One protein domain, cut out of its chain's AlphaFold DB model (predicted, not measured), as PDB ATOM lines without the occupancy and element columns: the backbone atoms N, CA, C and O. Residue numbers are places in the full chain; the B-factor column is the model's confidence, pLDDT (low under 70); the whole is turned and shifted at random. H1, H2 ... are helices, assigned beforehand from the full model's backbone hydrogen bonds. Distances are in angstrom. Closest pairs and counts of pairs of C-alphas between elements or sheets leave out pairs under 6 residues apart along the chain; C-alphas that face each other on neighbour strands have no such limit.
ATOM      1  N   ILE A  59     137.141 -21.050 135.021       80.88
ATOM      2  CA  ILE A  59     138.352 -20.219 135.083       80.88
ATOM      3  C   ILE A  59     137.984 -18.732 135.172       80.88
ATOM      4  O   ILE A  59     138.611 -17.985 135.922       80.88
ATOM      5  N   TYR A  60     136.948 -18.301 134.443       85.81
ATOM      6  CA  TYR A  60     136.444 -16.930 134.537       85.81
ATOM      7  C   TYR A  60     135.887 -16.656 135.935       85.81
ATOM      8  O   TYR A  60     136.209 -15.629 136.518       85.81
ATOM      9  N   ALA A  61     135.138 -17.598 136.519       84.00
ATOM     10  CA  ALA A  61     134.599 -17.454 137.873       84.00
ATOM     11  C   ALA A  61     135.696 -17.293 138.945       84.00
ATOM     12  O   ALA A  61     135.535 -16.501 139.873       84.00
ATOM     13  N   VAL A  62     136.828 -17.994 138.806       86.44
ATOM     14  CA  VAL A  62     137.985 -17.836 139.709       86.44
ATOM     15  C   VAL A  62     138.581 -16.434 139.606       86.44
ATOM     16  O   VAL A  62     138.820 -15.792 140.628       86.44
ATOM     17  N   TRP A  63     138.802 -15.940 138.386       88.25
ATOM     18  CA  TRP A  63     139.320 -14.587 138.182       88.25
ATOM     19  C   TRP A  63     138.335 -13.518 138.640       88.25
ATOM     20  O   TRP A  63     138.742 -12.592 139.334       88.25
ATOM     21  N   LYS A  64     137.047 -13.686 138.335       89.75
ATOM     22  CA  LYS A  64     135.989 -12.793 138.802       89.75
ATOM     23  C   LYS A  64     135.970 -12.712 140.326       89.75
ATOM     24  O   LYS A  64     135.985 -11.622 140.864       89.75
ATOM     25  N   SER A  65     136.042 -13.844 141.026       87.56
ATOM     26  CA  SER A  65     136.094 -13.865 142.494       87.56
ATOM     27  C   SER A  65     137.282 -13.067 143.060       87.56
ATOM     28  O   SER A  65     137.133 -12.330 144.032       87.56
ATOM     29  N   LYS A  66     138.459 -13.148 142.422       87.06
ATOM     30  CA  LYS A  66     139.638 -12.351 142.812       87.06
ATOM     31  C   LYS A  66     139.454 -10.855 142.548       87.06
ATOM     32  O   LYS A  66     139.905 -10.047 143.355       87.06
ATOM     33  N   VAL A  67     138.808 -10.501 141.438       90.62
ATOM     34  CA  VAL A  67     138.445  -9.118 141.101       90.62
ATOM     35  C   VAL A  67     137.443  -8.588 142.133       90.62
ATOM     36  O   VAL A  67     137.751  -7.620 142.821       90.62
ATOM     37  N   ASP A  68     136.329  -9.289 142.352       87.56
ATOM     38  CA  ASP A  68     135.275  -8.932 143.313       87.56
ATOM     39  C   ASP A  68     135.821  -8.727 144.743       87.56
ATOM     40  O   ASP A  68     135.295  -7.920 145.506       87.56
ATOM     41  N   ALA A  69     136.886  -9.445 145.122       86.81
ATOM     42  CA  ALA A  69     137.500  -9.340 146.445       86.81
ATOM     43  C   ALA A  69     138.354  -8.076 146.659       86.81
ATOM     44  O   ALA A  69     138.587  -7.697 147.805       86.81
ATOM     45  N   GLN A  70     138.876  -7.466 145.592       86.31
ATOM     46  CA  GLN A  70     139.875  -6.388 145.676       86.31
ATOM     47  C   GLN A  70     139.399  -5.073 145.055       86.31
ATOM     48  O   GLN A  70     139.977  -4.018 145.315       86.31
ATOM     49  N   VAL A  71     138.380  -5.131 144.206       88.00
ATOM     50  CA  VAL A  71     137.907  -3.985 143.440       88.00
ATOM     51  C   VAL A  71     136.899  -3.148 144.244       88.00
ATOM     52  O   VAL A  71     136.070  -3.702 144.968       88.00
ATOM     53  N   PRO A  72     136.933  -1.803 144.132       82.44
ATOM     54  CA  PRO A  72     135.952  -0.933 144.775       82.44
ATOM     55  C   PRO A  72     134.508  -1.230 144.348       82.44
ATOM     56  O   PRO A  72     134.228  -1.544 143.191       82.44
ATOM     57  N   ILE A  73     133.570  -1.045 145.278       79.44
ATOM     58  CA  ILE A  73     132.135  -1.230 145.024       79.44
ATOM     59  C   ILE A  73     131.690  -0.330 143.860       79.44
ATOM     60  O   ILE A  73     131.855   0.889 143.913       79.44
ATOM     61  N   GLY A  74     131.084  -0.933 142.834       77.81
ATOM     62  CA  GLY A  74     130.541  -0.228 141.668       77.81
ATOM     63  C   GLY A  74     131.503  -0.076 140.487       77.81
ATOM     64  O   GLY A  74     131.133   0.558 139.499       77.81
ATOM     65  N   ALA A  75     132.709  -0.641 140.557       85.19
ATOM     66  CA  ALA A  75     133.586  -0.712 139.394       85.19
ATOM     67  C   ALA A  75     133.150  -1.814 138.408       85.19
ATOM     68  O   ALA A  75     132.324  -2.672 138.720       85.19
ATOM     69  N   ASN A  76     133.706  -1.767 137.197       88.56
ATOM     70  CA  ASN A  76     133.373  -2.695 136.122       88.56
ATOM     71  C   ASN A  76     134.346  -3.882 136.077       88.56
ATOM     72  O   ASN A  76     135.470  -3.736 135.593       88.56
ATOM     73  N   ASP A  77     133.898  -5.057 136.522       88.81
ATOM     74  CA  ASP A  77     134.696  -6.291 136.557       88.81
ATOM     75  C   ASP A  77     135.307  -6.642 135.188       88.81
ATOM     76  O   ASP A  77     136.450  -7.097 135.109       88.81
ATOM     77  N   ASP A  78     134.586  -6.389 134.091       87.75
ATOM     78  CA  ASP A  78     135.031  -6.761 132.744       87.75
ATOM     79  C   ASP A  78     136.276  -5.987 132.293       87.75
ATOM     80  O   ASP A  78     137.096  -6.519 131.539       87.75
ATOM     81  N   ASP A  79     136.456  -4.750 132.762       89.81
ATOM     82  CA  ASP A  79     137.642  -3.954 132.438       89.81
ATOM     83  C   ASP A  79     138.874  -4.496 133.175       89.81
ATOM     84  O   ASP A  79     139.946  -4.631 132.578       89.81
ATOM     85  N   TYR A  80     138.703  -4.936 134.426       90.69
ATOM     86  CA  TYR A  80     139.751  -5.640 135.169       90.69
ATOM     87  C   TYR A  80     140.106  -6.971 134.505       90.69
ATOM     88  O   TYR A  80     141.286  -7.270 134.331       90.69
ATOM     89  N   ILE A  81     139.117  -7.756 134.067       91.12
ATOM     90  CA  ILE A  81     139.372  -9.021 133.365       91.12
ATOM     91  C   ILE A  81     140.133  -8.788 132.053       91.12
ATOM     92  O   ILE A  81     141.084  -9.520 131.770       91.12
ATOM     93  N   LYS A  82     139.791  -7.753 131.275       91.31
ATOM     94  CA  LYS A  82     140.542  -7.383 130.062       91.31
ATOM     95  C   LYS A  82     141.978  -6.966 130.374       91.31
ATOM     96  O   LYS A  82     142.892  -7.391 129.670       91.31
ATOM     97  N   ALA A  83     142.196  -6.189 131.434       91.19
ATOM     98  CA  ALA A  83     143.542  -5.816 131.864       91.19
ATOM     99  C   ALA A  83     144.359  -7.047 132.298       91.19
ATOM    100  O   ALA A  83     145.522  -7.177 131.927       91.19
ATOM    101  N   ILE A  84     143.748  -8.002 133.007       91.12
ATOM    102  CA  ILE A  84     144.404  -9.259 133.403       91.12
ATOM    103  C   ILE A  84     144.729 -10.120 132.174       91.12
ATOM    104  O   ILE A  84     145.809 -10.705 132.103       91.12
ATOM    105  N   GLN A  85     143.839 -10.175 131.180       90.06
ATOM    106  CA  GLN A  85     144.118 -10.827 129.899       90.06
ATOM    107  C   GLN A  85     145.306 -10.173 129.181       90.06
ATOM    108  O   GLN A  85     146.201 -10.879 128.725       90.06
ATOM    109  N   ALA A  86     145.359  -8.839 129.128       90.44
ATOM    110  CA  ALA A  86     146.472  -8.113 128.521       90.44
ATOM    111  C   ALA A  86     147.796  -8.347 129.270       90.44
ATOM    112  O   ALA A  86     148.828  -8.550 128.629       90.44
ATOM    113  N   PHE A  87     147.775  -8.394 130.605       89.50
ATOM    114  CA  PHE A  87     148.945  -8.765 131.404       89.50
ATOM    115  C   PHE A  87     149.398 -10.195 131.089       89.50
ATOM    116  O   PHE A  87     150.587 -10.441 130.876       89.50
ATOM    117  N   TYR A  88     148.449 -11.131 131.000       86.81
ATOM    118  CA  TYR A  88     148.741 -12.513 130.639       86.81
ATOM    119  C   TYR A  88     149.417 -12.599 129.265       86.81
ATOM    120  O   TYR A  88     150.446 -13.250 129.126       86.81
ATOM    121  N   ASP A  89     148.879 -11.903 128.266       86.56
ATOM    122  CA  ASP A  89     149.341 -11.998 126.881       86.56
ATOM    123  C   ASP A  89     150.663 -11.245 126.636       86.56
ATOM    124  O   ASP A  89     151.487 -11.692 125.837       86.56
ATOM    125  N   LYS A  90     150.894 -10.111 127.314       84.94
ATOM    126  CA  LYS A  90     152.059  -9.239 127.068       84.94
ATOM    127  C   LYS A  90     153.221  -9.459 128.031       84.94
ATOM    128  O   LYS A  90     154.367  -9.275 127.633       84.94
ATOM    129  N   VAL A  91     152.937  -9.805 129.287       82.50
ATOM    130  CA  VAL A  91     153.950  -9.920 130.351       82.50
ATOM    131  C   VAL A  91     154.217 -11.379 130.698       82.50
ATOM    132  O   VAL A  91     155.373 -11.769 130.842       82.50
ATOM    133  N   TYR A  92     153.165 -12.191 130.830       74.94
ATOM    134  CA  TYR A  92     153.311 -13.560 131.323       74.94
ATOM    135  C   TYR A  92     153.493 -14.623 130.239       74.94
ATOM    136  O   TYR A  92     154.147 -15.608 130.558       74.94
ATOM    137  N   ASN A  93     152.914 -14.463 129.035       68.62
ATOM    138  CA  ASN A  93     152.836 -15.446 127.935       68.62
ATOM    139  C   ASN A  93     153.851 -16.588 128.093       68.62
ATOM    140  O   ASN A  93     155.041 -16.332 127.905       68.62
ATOM    141  N   PRO A  94     153.392 -17.786 128.512       62.16
ATOM    142  CA  PRO A  94     154.135 -18.801 129.252       62.16
ATOM    143  C   PRO A  94     155.648 -18.580 129.352       62.16
ATOM    144  O   PRO A  94     156.460 -19.225 128.686       62.16
ATOM    145  N   ALA A  95     156.026 -17.612 130.180       60.38
ATOM    146  CA  ALA A  95     157.385 -17.127 130.242       60.38
ATOM    147  C   ALA A  95     158.254 -18.120 131.017       60.38
ATOM    148  O   ALA A  95     157.840 -18.693 132.023       60.38
ATOM    149  N   THR A  96     159.509 -18.289 130.593       60.69
ATOM    150  CA  THR A  96     160.537 -19.075 131.315       60.69
ATOM    151  C   THR A  96     160.819 -18.545 132.719       60.69
ATOM    152  O   THR A  96     161.375 -19.263 133.554       60.69
ATOM    153  N   THR A  97     160.428 -17.301 132.995       65.50
ATOM    154  CA  THR A  97     160.628 -16.607 134.263       65.50
ATOM    155  C   THR A  97     159.316 -16.025 134.764       65.50
ATOM    156  O   THR A  97     158.552 -15.444 134.000       65.50
ATOM    157  N   LYS A  98     159.078 -16.164 136.068       70.81
ATOM    158  CA  LYS A  98     157.921 -15.588 136.753       70.81
ATOM    159  C   LYS A  98     157.973 -14.056 136.649       70.81
ATOM    160  O   LYS A  98     159.067 -13.510 136.813       70.81
ATOM    161  N   PRO A  99     156.841 -13.369 136.419       78.38
ATOM    162  CA  PRO A  99     156.820 -11.914 136.411       78.38
ATOM    163  C   PRO A  99     157.250 -11.364 137.771       78.38
ATOM    164  O   PRO A  99     156.958 -11.945 138.819       78.38
ATOM    165  N   THR A 100     157.960 -10.246 137.754       82.88
ATOM    166  CA  THR A 100     158.433  -9.565 138.961       82.88
ATOM    167  C   THR A 100     157.523  -8.393 139.317       82.88
ATOM    168  O   THR A 100     156.713  -7.946 138.506       82.88
ATOM    169  N   THR A 101     157.675  -7.837 140.521       83.62
ATOM    170  CA  THR A 101     156.961  -6.607 140.904       83.62
ATOM    171  C   THR A 101     157.261  -5.444 139.958       83.62
ATOM    172  O   THR A 101     156.365  -4.665 139.651       83.62
ATOM    173  N   ALA A 102     158.486  -5.357 139.429       84.62
ATOM    174  CA  ALA A 102     158.859  -4.342 138.447       84.62
ATOM    175  C   ALA A 102     158.079  -4.486 137.128       84.62
ATOM    176  O   ALA A 102     157.768  -3.483 136.488       84.62
ATOM    177  N   ASP A 103     157.738  -5.714 136.733       86.00
ATOM    178  CA  ASP A 103     156.941  -5.967 135.530       86.00
ATOM    179  C   ASP A 103     155.475  -5.569 135.733       86.00
ATOM    180  O   ASP A 103     154.863  -5.023 134.816       86.00
ATOM    181  N   ILE A 104     154.937  -5.751 136.948       88.19
ATOM    182  CA  ILE A 104     153.612  -5.229 137.315       88.19
ATOM    183  C   ILE A 104     153.610  -3.701 137.227       88.19
ATOM    184  O   ILE A 104     152.760  -3.145 136.542       88.19
ATOM    185  N   GLU A 105     154.569  -3.013 137.856       88.75
ATOM    186  CA  GLU A 105     154.614  -1.540 137.826       88.75
ATOM    187  C   GLU A 105     154.730  -0.997 136.397       88.75
ATOM    188  O   GLU A 105     154.034  -0.053 136.027       88.75
ATOM    189  N   ARG A 106     155.551  -1.634 135.551       89.56
ATOM    190  CA  ARG A 106     155.627  -1.287 134.123       89.56
ATOM    191  C   ARG A 106     154.282  -1.478 133.426       89.56
ATOM    192  O   ARG A 106     153.866  -0.600 132.673       89.56
ATOM    193  N   PHE A 107     153.584  -2.581 133.689       91.06
ATOM    194  CA  PHE A 107     152.272  -2.842 133.102       91.06
ATOM    195  C   PHE A 107     151.205  -1.837 133.552       91.06
ATOM    196  O   PHE A 107     150.423  -1.379 132.722       91.06
ATOM    197  N   LEU A 108     151.203  -1.426 134.822       90.38
ATOM    198  CA  LEU A 108     150.261  -0.422 135.334       90.38
ATOM    199  C   LEU A 108     150.411   0.939 134.634       90.38
ATOM    200  O   LEU A 108     149.443   1.686 134.534       90.38
ATOM    201  N   THR A 109     151.602   1.246 134.112       88.56
ATOM    202  CA  THR A 109     151.854   2.462 133.314       88.56
ATOM    203  C   THR A 109     151.572   2.302 131.817       88.56
ATOM    204  O   THR A 109     151.646   3.277 131.069       88.56
ATOM    205  N   SER A 110     151.265   1.088 131.357       88.56
ATOM    206  CA  SER A 110     150.996   0.809 129.945       88.56
ATOM    207  C   SER A 110     149.634   1.349 129.504       88.56
ATOM    208  O   SER A 110     148.736   1.539 130.320       88.56
ATOM    209  N   SER A 111     149.443   1.526 128.195       86.94
ATOM    210  CA  SER A 111     148.171   1.980 127.612       86.94
ATOM    211  C   SER A 111     146.991   1.028 127.838       86.94
ATOM    212  O   SER A 111     145.860   1.406 127.559       86.94
ATOM    213  N   ASP A 112     147.233  -0.208 128.293       84.75
ATOM    214  CA  ASP A 112     146.164  -1.165 128.610       84.75
ATOM    215  C   ASP A 112     145.475  -0.849 129.948       84.75
ATOM    216  O   ASP A 112     144.367  -1.319 130.196       84.75
ATOM    217  N   VAL A 113     146.131  -0.057 130.804       85.56
ATOM    218  CA  VAL A 113     145.633   0.355 132.126       85.56
ATOM    219  C   VAL A 113     145.530   1.880 132.199       85.56
ATOM    220  O   VAL A 113     144.512   2.421 132.640       85.56
ATOM    221  N   ALA A 114     146.550   2.591 131.713       78.94
ATOM    222  CA  ALA A 114     146.603   4.044 131.689       78.94
ATOM    223  C   ALA A 114     145.497   4.620 130.787       78.94
ATOM    224  O   ALA A 114     145.507   4.437 129.571       78.94
ATOM    225  N   GLY A 115     144.549   5.338 131.397       74.25
ATOM    226  CA  GLY A 115     143.399   5.944 130.712       74.25
ATOM    227  C   GLY A 115     142.080   5.180 130.864       74.25
ATOM    228  O   GLY A 115     141.059   5.641 130.363       74.25
ATOM    229  N   THR A 116     142.080   4.048 131.573       82.94
ATOM    230  CA  THR A 116     140.856   3.333 131.967       82.94
ATOM    231  C   THR A 116     140.389   3.756 133.364       82.94
ATOM    232  O   THR A 116     141.131   4.389 134.113       82.94
ATOM    233  N   THR A 117     139.158   3.403 133.743       84.38
ATOM    234  CA  THR A 117     138.601   3.648 135.090       84.38
ATOM    235  C   THR A 117     139.046   2.609 136.128       84.38
ATOM    236  O   THR A 117     138.414   2.462 137.171       84.38
ATOM    237  N   ILE A 118     140.104   1.852 135.832       87.12
ATOM    238  CA  ILE A 118     140.646   0.804 136.695       87.12
ATOM    239  C   ILE A 118     141.483   1.449 137.798       87.12
ATOM    240  O   ILE A 118     142.379   2.240 137.511       87.12
ATOM    241  N   ASP A 119     141.242   1.070 139.055       87.88
ATOM    242  CA  ASP A 119     142.145   1.400 140.161       87.88
ATOM    243  C   ASP A 119     143.460   0.601 140.028       87.88
ATOM    244  O   ASP A 119     143.445  -0.632 140.172       87.88
ATOM    245  N   PRO A 120     144.609   1.269 139.795       87.00
ATOM    246  CA  PRO A 120     145.899   0.599 139.660       87.00
ATOM    247  C   PRO A 120     146.322  -0.147 140.930       87.00
ATOM    248  O   PRO A 120     147.056  -1.130 140.844       87.00
ATOM    249  N   SER A 121     145.869   0.295 142.109       87.62
ATOM    250  CA  SER A 121     146.221  -0.329 143.390       87.62
ATOM    251  C   SER A 121     145.522  -1.675 143.559       87.62
ATOM    252  O   SER A 121     146.177  -2.667 143.884       87.62
ATOM    253  N   ALA A 122     144.223  -1.733 143.258       88.62
ATOM    254  CA  ALA A 122     143.469  -2.982 143.214       88.62
ATOM    255  C   ALA A 122     144.035  -3.941 142.154       88.62
ATOM    256  O   ALA A 122     144.287  -5.112 142.444       88.62
ATOM    257  N   LEU A 123     144.323  -3.442 140.943       89.69
ATOM    258  CA  LEU A 123     144.897  -4.269 139.876       89.69
ATOM    259  C   LEU A 123     146.271  -4.838 140.267       89.69
ATOM    260  O   LEU A 123     146.542  -6.010 140.005       89.69
ATOM    261  N   ARG A 124     147.118  -4.055 140.952       89.88
ATOM    262  CA  ARG A 124     148.401  -4.527 141.494       89.88
ATOM    263  C   ARG A 124     148.216  -5.731 142.417       89.88
ATOM    264  O   ARG A 124     148.937  -6.713 142.266       89.88
ATOM    265  N   LEU A 125     147.268  -5.659 143.352       87.12
ATOM    266  CA  LEU A 125     146.999  -6.737 144.309       87.12
ATOM    267  C   LEU A 125     146.475  -7.992 143.610       87.12
ATOM    268  O   LEU A 125     146.958  -9.088 143.887       87.12
ATOM    269  N   ILE A 126     145.551  -7.833 142.659       88.81
ATOM    270  CA  ILE A 126     144.987  -8.950 141.891       88.81
ATOM    271  C   ILE A 126     146.071  -9.650 141.064       88.81
ATOM    272  O   ILE A 126     146.123 -10.879 141.037       88.81
ATOM    273  N   LEU A 127     146.956  -8.892 140.406       88.75
ATOM    274  CA  LEU A 127     148.063  -9.455 139.631       88.75
ATOM    275  C   LEU A 127     149.119 -10.102 140.536       88.75
ATOM    276  O   LEU A 127     149.606 -11.191 140.230       88.75
ATOM    277  N   ALA A 128     149.449  -9.477 141.667       85.31
ATOM    278  CA  ALA A 128     150.395 -10.042 142.621       85.31
ATOM    279  C   ALA A 128     149.889 -11.369 143.208       85.31
ATOM    280  O   ALA A 128     150.628 -12.351 143.220       85.31
ATOM    281  N   ASP A 129     148.622 -11.440 143.616       82.31
ATOM    282  CA  ASP A 129     148.012 -12.670 144.129       82.31
ATOM    283  C   ASP A 129     147.813 -13.719 143.022       82.31
ATOM    284  O   ASP A 129     148.191 -14.881 143.172       82.31
ATOM    285  N   GLY A 130     147.273 -13.308 141.872       79.62
ATOM    286  CA  GLY A 130     146.968 -14.189 140.745       79.62
ATOM    287  C   GLY A 130     148.194 -14.878 140.150       79.62
ATOM    288  O   GLY A 130     148.105 -16.037 139.761       79.62
ATOM    289  N   PHE A 131     149.344 -14.200 140.122       78.88
ATOM    290  CA  PHE A 131     150.612 -14.752 139.630       78.88
ATOM    291  C   PHE A 131     151.574 -15.139 140.764       78.88
ATOM    292  O   PHE A 131     152.741 -15.462 140.514       78.88
ATOM    293  N   HIS A 132     151.100 -15.119 142.015       76.50
ATOM    294  CA  HIS A 132     151.870 -15.394 143.229       76.50
ATOM    295  C   HIS A 132     153.163 -14.569 143.349       76.50
ATOM    296  O   HIS A 132     154.178 -15.053 143.857       76.50
ATOM    297  N   ILE A 133     153.176 -13.345 142.833       76.50
ATOM    298  CA  ILE A 133     154.336 -12.456 142.822       76.50
ATOM    299  C   ILE A 133     154.488 -11.890 144.228       76.50
ATOM    300  O   ILE A 133     153.702 -11.060 144.675       76.50
ATOM    301  N   GLN A 134     155.502 -12.361 144.944       67.81
ATOM    302  CA  GLN A 134     155.801 -11.835 146.267       67.81
ATOM    303  C   GLN A 134     156.499 -10.476 146.135       67.81
ATOM    304  O   GLN A 134     157.355 -10.324 145.254       67.81
ATOM    305  N   PRO A 135     156.189  -9.501 147.009       63.03
ATOM    306  CA  PRO A 135     156.946  -8.264 147.072       63.03
ATOM    307  C   PRO A 135     158.429  -8.571 147.317       63.03
ATOM    308  O   PRO A 135     158.787  -9.511 148.038       63.03
ATOM    309  N   GLY A 136     159.296  -7.814 146.643       58.25
ATOM    310  CA  GLY A 136     160.741  -7.971 146.748       58.25
ATOM    311  C   GLY A 136     161.203  -7.674 148.171       58.25
ATOM    312  O   GLY A 136     161.273  -6.521 148.569       58.25
ATOM    313  N   GLY A 137     161.522  -8.725 148.920       55.88
ATOM    314  CA  GLY A 137     162.049  -8.666 150.277       55.88
ATOM    315  C   GLY A 137     162.789  -9.964 150.580       55.88
ATOM    316  O   GLY A 137     162.401 -11.029 150.089       55.88
ATOM    317  N   SER A 138     163.878  -9.881 151.346       54.34
ATOM    318  CA  SER A 138     164.560 -11.074 151.858       54.34
ATOM    319  C   SER A 138     163.597 -11.887 152.734       54.34
ATOM    320  O   SER A 138     162.661 -11.326 153.303       54.34
ATOM    321  N   ALA A 139     163.807 -13.202 152.867       57.03
ATOM    322  CA  ALA A 139     162.992 -14.040 153.756       57.03
ATOM    323  C   ALA A 139     162.909 -13.454 155.182       57.03
ATOM    324  O   ALA A 139     161.835 -13.418 155.771       57.03
ATOM    325  N   ALA A 140     164.009 -12.866 155.661       54.69
ATOM    326  CA  ALA A 140     164.073 -12.148 156.931       54.69
ATOM    327  C   ALA A 140     163.194 -10.881 156.975       54.69
ATOM    328  O   ALA A 140     162.554 -10.616 157.984       54.69
TER     329      ALA A 140
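This is residues 59 to 140 of the 232 residues of an uncharacterized protein of viral metagenome (UniProt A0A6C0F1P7). Four short helices cross one another at steep tilts, with H4 between H1 and H3, which both pack on it, while H2, the longest, runs along one side of this group from H1 to H3. Beyond them, residues 135 to 140 reach away as a tail. The printed part has 82 residues with four named helices, H1, H2, H3 and H4 in that order, and no named strand; its class is all helix. It is compact, with a radius of gyration of the C-alphas of 12.5 A and spans of 38 by 27 by 24 A.

Start at H1, residues 59 to 70; with residues 63 to 68 alone it touches H2, residues 77 to 92, whose part in this is residues 77 to 81. Their closest C-alphas, Val 67 and Asp 77, are 6.5 A apart, and the steep tilt of 70.0 degrees, opposite ways, is only just short of about perpendicular. Further on, residues 87 to 91 of H2 only just touch H3, residues 101 to 108, with 3 pairs of C-alphas within 8 A, the closest being Phe 87 and Phe 107 at 7.0 A. H3 touches H4, residues 120 to 130, at a steep tilt of 49 degrees, closest at the C-alphas of Leu 108 and Pro 120, 6.2 A. H4 also touches H1, at residues 66 to 70 of H1 alone; the closest C-alphas, Gln 70 and Ala 122, are 5.5 A apart. H2 and H4 are close but not clearly touching, and H1 and H3 are apart. Every O i to N i+4 pair is within hydrogen-bond range in H2, H3 and H4, and 7 of 8 in H1.

Find C-alpha 59 at (138.352, -20.219, 135.083); from there H1 runs 17.5 A. H2 begins at C-alpha 77 and runs 20.7 A. H3 spans 10.7 A, and H4 runs 14.9 A to C-alpha 130 at (146.968, -14.189, 140.745).

The C-alphas of Gly 74 and Ala 140, the two farthest apart, are 38.7 A apart. The printed part has no cut, and the link from H3 to H4, 11 residues, is long. Look for pLDDT under 70 at residues 93 to 97 and 134 to 140.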